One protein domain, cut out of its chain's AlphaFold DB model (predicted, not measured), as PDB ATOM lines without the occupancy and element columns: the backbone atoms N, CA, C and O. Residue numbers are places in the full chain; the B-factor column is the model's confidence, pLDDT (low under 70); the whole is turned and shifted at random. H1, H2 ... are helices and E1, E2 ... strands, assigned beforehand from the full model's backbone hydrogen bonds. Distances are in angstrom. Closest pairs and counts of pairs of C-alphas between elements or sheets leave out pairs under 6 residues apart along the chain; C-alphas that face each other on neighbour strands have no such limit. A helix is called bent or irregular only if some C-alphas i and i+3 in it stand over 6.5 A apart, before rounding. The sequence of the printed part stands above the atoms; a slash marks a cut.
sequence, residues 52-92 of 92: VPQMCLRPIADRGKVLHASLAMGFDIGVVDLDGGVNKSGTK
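This is residues 52 to 92 of the 92 residues of an uncharacterized protein of [Eubacterium] rectale (UniProt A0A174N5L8). A short two-stranded ribbon, E1 and E2, forms the middle, with helix H1 at one end and the small helix H2 and a loop towards the other. The 41 printed residues run H1, E1, H2, E2; the antiparallel sheet has the order E1, E2. The class is mixed, with under half of the residues in named elements. The whole is only just compact, close to loose, with a radius of gyration of the C-alphas of 10.3 A, and only just elongated, spanning 29 by 19 by 13 A.

H1, residues 54 to 60, begins at C-alpha (151.499, 117.811, 138.796) and is 10.4 A long; it is only just irregular, C-alphas 56 and 59 being 6.6 A apart. E1 is residues 65 to 67, H2 69 to 72, and E2 83 to 85, ending at C-alpha (159.633, 124.277, 138.721).

Antiparallel E1 and E2 stand at 150 degrees; N 66 and O 84 are 2.9 A apart, within hydrogen-bond range. The closest C-alphas of H1 and E1, Ile 60 and Val 66, are 6.9 A apart. H1 is apart from H2 and E2. In H1, 1 of 3 O i to N i+4 pairs and 2 of 4 O i to N i+3 pairs are within range; H2 is too short for an i+4 pair.

The farthest C-alphas, Met 55 and Gly 78, are 29.9 A apart. The printed part has no cut and no long link. Confidence is under 70 at residues 76 to 78 and 92.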
ATOM      1  N   VAL A  52     153.642 113.352 144.326       86.69
ATOM      2  CA  VAL A  52     152.600 114.381 144.247       86.69
ATOM      3  C   VAL A  52     152.270 114.618 142.766       86.69
ATOM      4  O   VAL A  52     153.184 114.922 141.997       86.69
ATOM      5  N   PRO A  53     151.006 114.487 142.325       86.56
ATOM      6  CA  PRO A  53     150.643 114.730 140.933       86.56
ATOM      7  C   PRO A  53     150.846 116.195 140.530       86.56
ATOM      8  O   PRO A  53     150.500 117.111 141.275       86.56
ATOM      9  N   GLN A  54     151.314 116.442 139.302       88.88
ATOM     10  CA  GLN A  54     151.499 117.811 138.796       88.88
ATOM     11  C   GLN A  54     150.203 118.625 138.796       88.88
ATOM     12  O   GLN A  54     150.237 119.833 139.023       88.88
ATOM     13  N   MET A  55     149.060 117.973 138.558       89.69
ATOM     14  CA  MET A  55     147.750 118.630 138.590       89.69
ATOM     15  C   MET A  55     147.442 119.270 139.950       89.69
ATOM     16  O   MET A  55     146.727 120.262 139.988       89.69
ATOM     17  N   CYS A  56     148.020 118.757 141.042       90.38
ATOM     18  CA  CYS A  56     147.868 119.326 142.380       90.38
ATOM     19  C   CYS A  56     148.799 120.525 142.614       90.38
ATOM     20  O   CYS A  56     148.480 121.397 143.412       90.38
ATOM     21  N   LEU A  57     149.942 120.582 141.922       91.12
ATOM     22  CA  LEU A  57     150.934 121.648 142.087       91.12
ATOM     23  C   LEU A  57     150.695 122.849 141.169       91.12
ATOM     24  O   LEU A  57     150.987 123.972 141.559       91.12
ATOM     25  N   ARG A  58     150.166 122.638 139.956       92.69
ATOM     26  CA  ARG A  58     149.902 123.723 138.990       92.69
ATOM     27  C   ARG A  58     149.026 124.857 139.552       92.69
ATOM     28  O   ARG A  58     149.374 126.001 139.284       92.69
ATOM     29  N   PRO A  59     147.954 124.598 140.328       94.69
ATOM     30  CA  PRO A  59     147.100 125.664 140.859       94.69
ATOM     31  C   PRO A  59     147.781 126.552 141.904       94.69
ATOM     32  O   PRO A  59     147.403 127.706 142.058       94.69
ATOM     33  N   ILE A  60     148.769 126.016 142.624       92.94
ATOM     34  CA  ILE A  60     149.519 126.741 143.661       92.94
ATOM     35  C   ILE A  60     150.865 127.264 143.148       92.94
ATOM     36  O   ILE A  60     151.657 127.800 143.921       92.94
ATOM     37  N   ALA A  61     151.157 127.057 141.862       93.56
ATOM     38  CA  ALA A  61     152.399 127.492 141.261       93.56
ATOM     39  C   ALA A  61     152.306 128.963 140.848       93.56
ATOM     40  O   ALA A  61     151.415 129.344 140.092       93.56
ATOM     41  N   ASP A  62     153.282 129.763 141.264       94.25
ATOM     42  CA  ASP A  62     153.485 131.107 140.735       94.25
ATOM     43  C   ASP A  62     154.500 131.040 139.590       94.25
ATOM     44  O   ASP A  62     155.607 130.515 139.742       94.25
ATOM     45  N   ARG A  63     154.104 131.502 138.399       92.81
ATOM     46  CA  ARG A  63     154.931 131.474 137.171       92.81
ATOM     47  C   ARG A  63     155.568 130.102 136.883       92.81
ATOM     48  O   ARG A  63     156.707 130.007 136.428       92.81
ATOM     49  N   GLY A  64     154.832 129.022 137.156       90.00
ATOM     50  CA  GLY A  64     155.285 127.646 136.919       90.00
ATOM     51  C   GLY A  64     156.252 127.091 137.972       90.00
ATOM     52  O   GLY A  64     156.804 126.000 137.775       90.00
ATOM     53  N   LYS A  65     156.438 127.798 139.090       92.81
ATOM     54  CA  LYS A  65     157.255 127.367 140.223       92.81
ATOM     55  C   LYS A  65     156.445 127.256 141.508       92.81
ATOM     56  O   LYS A  65     155.462 127.959 141.695       92.81
ATOM     57  N   VAL A  66     156.897 126.397 142.411       92.94
ATOM     58  CA  VAL A  66     156.365 126.281 143.772       92.94
ATOM     59  C   VAL A  66     157.483 126.495 144.784       92.94
ATOM     60  O   VAL A  66     158.637 126.130 144.542       92.94
ATOM     61  N   LEU A  67     157.129 127.072 145.929       91.12
ATOM     62  CA  LEU A  67     158.046 127.220 147.053       91.12
ATOM     63  C   LEU A  67     158.340 125.851 147.676       91.12
ATOM     64  O   LEU A  67     157.475 124.979 147.771       91.12
ATOM     65  N   HIS A  68     159.585 125.651 148.084       87.50
ATOM     66  CA  HIS A  68     160.055 124.425 148.714       87.50
ATOM     67  C   HIS A  68     160.060 124.535 150.234       87.50
ATOM     68  O   HIS A  68     160.179 125.617 150.805       87.50
ATOM     69  N   ALA A  69     160.027 123.378 150.900       82.75
ATOM     70  CA  ALA A  69     160.168 123.290 152.352       82.75
ATOM     71  C   ALA A  69     161.465 123.942 152.870       82.75
ATOM     72  O   ALA A  69     161.514 124.348 154.025       82.75
ATOM     73  N   SER A  70     162.491 124.096 152.021       80.44
ATOM     74  CA  SER A  70     163.702 124.874 152.312       80.44
ATOM     75  C   SER A  70     163.385 126.278 152.835       80.44
ATOM     76  O   SER A  70     164.019 126.731 153.783       80.44
ATOM     77  N   LEU A  71     162.368 126.938 152.271       82.56
ATOM     78  CA  LEU A  71     161.924 128.248 152.740       82.56
ATOM     79  C   LEU A  71     161.327 128.163 154.150       82.56
ATOM     80  O   LEU A  71     161.689 128.944 155.021       82.56
ATOM     81  N   ALA A  72     160.450 127.183 154.391       80.25
ATOM     82  CA  ALA A  72     159.818 126.979 155.696       80.25
ATOM     83  C   ALA A  72     160.830 126.602 156.792       80.25
ATOM     84  O   ALA A  72     160.654 126.958 157.952       80.25
ATOM     85  N   MET A  73     161.911 125.914 156.420       77.50
ATOM     86  CA  MET A  73     163.015 125.560 157.314       77.50
ATOM     87  C   MET A  73     164.007 126.716 157.547       77.50
ATOM     88  O   MET A  73     164.991 126.532 158.258       77.50
ATOM     89  N   GLY A  74     163.772 127.895 156.959       72.31
ATOM     90  CA  GLY A  74     164.614 129.074 157.157       72.31
ATOM     91  C   GLY A  74     165.997 128.959 156.518       72.31
ATOM     92  O   GLY A  74     166.944 129.569 157.013       72.31
ATOM     93  N   PHE A  75     166.152 128.172 155.451       74.06
ATOM     94  CA  PHE A  75     167.406 128.173 154.704       74.06
ATOM     95  C   PHE A  75     167.604 129.508 153.976       74.06
ATOM     96  O   PHE A  75     166.646 130.145 153.540       74.06
ATOM     97  N   ASP A  76     168.863 129.901 153.811       69.94
ATOM     98  CA  ASP A  76     169.230 131.114 153.089       69.94
ATOM     99  C   ASP A  76     169.195 130.884 151.567       69.94
ATOM    100  O   ASP A  76     169.634 129.844 151.052       69.94
ATOM    101  N   ILE A  77     168.691 131.891 150.851       62.59
ATOM    102  CA  ILE A  77     168.549 131.946 149.391       62.59
ATOM    103  C   ILE A  77     169.910 131.809 148.688       62.59
ATOM    104  O   ILE A  77     169.990 131.375 147.536       62.59
ATOM    105  N   GLY A  78     170.999 132.126 149.399       66.56
ATOM    106  CA  GLY A  78     172.382 131.977 148.949       66.56
ATOM    107  C   GLY A  78     172.930 130.545 148.965       66.56
ATOM    108  O   GLY A  78     173.968 130.308 148.352       66.56
ATOM    109  N   VAL A  79     172.259 129.578 149.603       73.94
ATOM    110  CA  VAL A  79     172.830 128.235 149.855       73.94
ATOM    111  C   VAL A  79     172.003 127.105 149.246       73.94
ATOM    112  O   VAL A  79     172.570 126.125 148.759       73.94
ATOM    113  N   VAL A  80     170.679 127.234 149.206       80.75
ATOM    114  CA  VAL A  80     169.783 126.225 148.619       80.75
ATOM    115  C   VAL A  80     168.692 126.881 147.789       80.75
ATOM    116  O   VAL A  80     168.319 128.028 148.022       80.75
ATOM    117  N   ASP A  81     168.147 126.124 146.843       82.75
ATOM    118  CA  ASP A  81     166.995 126.571 146.072       82.75
ATOM    119  C   ASP A  81     165.749 126.606 146.976       82.75
ATOM    120  O   ASP A  81     165.366 125.601 147.592       82.75
ATOM    121  N   LEU A  82     165.131 127.786 147.072       85.38
ATOM    122  CA  LEU A  82     163.901 128.013 147.842       85.38
ATOM    123  C   LEU A  82     162.637 127.783 147.010       85.38
ATOM    124  O   LEU A  82     161.562 127.586 147.574       85.38
ATOM    125  N   ASP A  83     162.767 127.786 145.686       88.94
ATOM    126  CA  ASP A  83     161.708 127.479 144.737       88.94
ATOM    127  C   ASP A  83     162.173 126.439 143.713       88.94
ATOM    128  O   ASP A  83     163.364 126.183 143.529       88.94
ATOM    129  N   GLY A  84     161.211 125.809 143.050       88.81
ATOM    130  CA  GLY A  84     161.484 124.858 141.987       88.81
ATOM    131  C   GLY A  84     160.344 124.816 140.989       88.81
ATOM    132  O   GLY A  84     159.187 125.058 141.323       88.81
ATOM    133  N   GLY A  85     160.663 124.505 139.733       90.69
ATOM    134  CA  GLY A  85     159.633 124.277 138.721       90.69
ATOM    135  C   GLY A  85     158.738 123.101 139.118       90.69
ATOM    136  O   GLY A  85     159.222 122.139 139.719       90.69
ATOM    137  N   VAL A  86     157.456 123.135 138.743       88.62
ATOM    138  CA  VAL A  86     156.478 122.078 139.085       88.62
ATOM    139  C   VAL A  86     157.027 120.669 138.812       88.62
ATOM    140  O   VAL A  86     156.938 119.812 139.680       88.62
ATOM    141  N   ASN A  87     157.720 120.470 137.684       85.56
ATOM    142  CA  ASN A  87     158.317 119.186 137.281       85.56
ATOM    143  C   ASN A  87     159.451 118.667 138.191       85.56
ATOM    144  O   ASN A  87     159.854 117.514 138.073       85.56
ATOM    145  N   LYS A  88     160.011 119.515 139.059       82.44
ATOM    146  CA  LYS A  88     161.121 119.187 139.971       82.44
ATOM    147  C   LYS A  88     160.693 119.171 141.442       82.44
ATOM    148  O   LYS A  88     161.526 118.968 142.319       82.44
ATOM    149  N   SER A  89     159.402 119.354 141.712       85.44
ATOM    150  CA  SER A  89     158.875 119.688 143.038       85.44
ATOM    151  C   SER A  89     158.149 118.515 143.697       85.44
ATOM    152  O   SER A  89     157.001 118.632 144.108       85.44
ATOM    153  N   GLY A  90     158.798 117.348 143.763       74.44
ATOM    154  CA  GLY A  90     158.176 116.131 144.314       74.44
ATOM    155  C   GLY A  90     157.251 115.398 143.337       74.44
ATOM    156  O   GLY A  90     156.549 114.464 143.727       74.44
ATOM    157  N   THR A  91     157.287 115.792 142.066       71.06
ATOM    158  CA  THR A  91     156.661 115.088 140.945       71.06
ATOM    159  C   THR A  91     157.682 114.172 140.279       71.06
ATOM    160  O   THR A  91     158.851 114.546 140.146       71.06
ATOM    161  N   LYS A  92     157.240 113.006 139.809       64.50
ATOM    162  CA  LYS A  92     157.942 112.225 138.787       64.50
ATOM    163  C   LYS A  92     157.032 112.031 137.590       64.50
ATOM    164  O   LYS A  92     155.801 112.072 137.809       64.50
TER     165      LYS A  92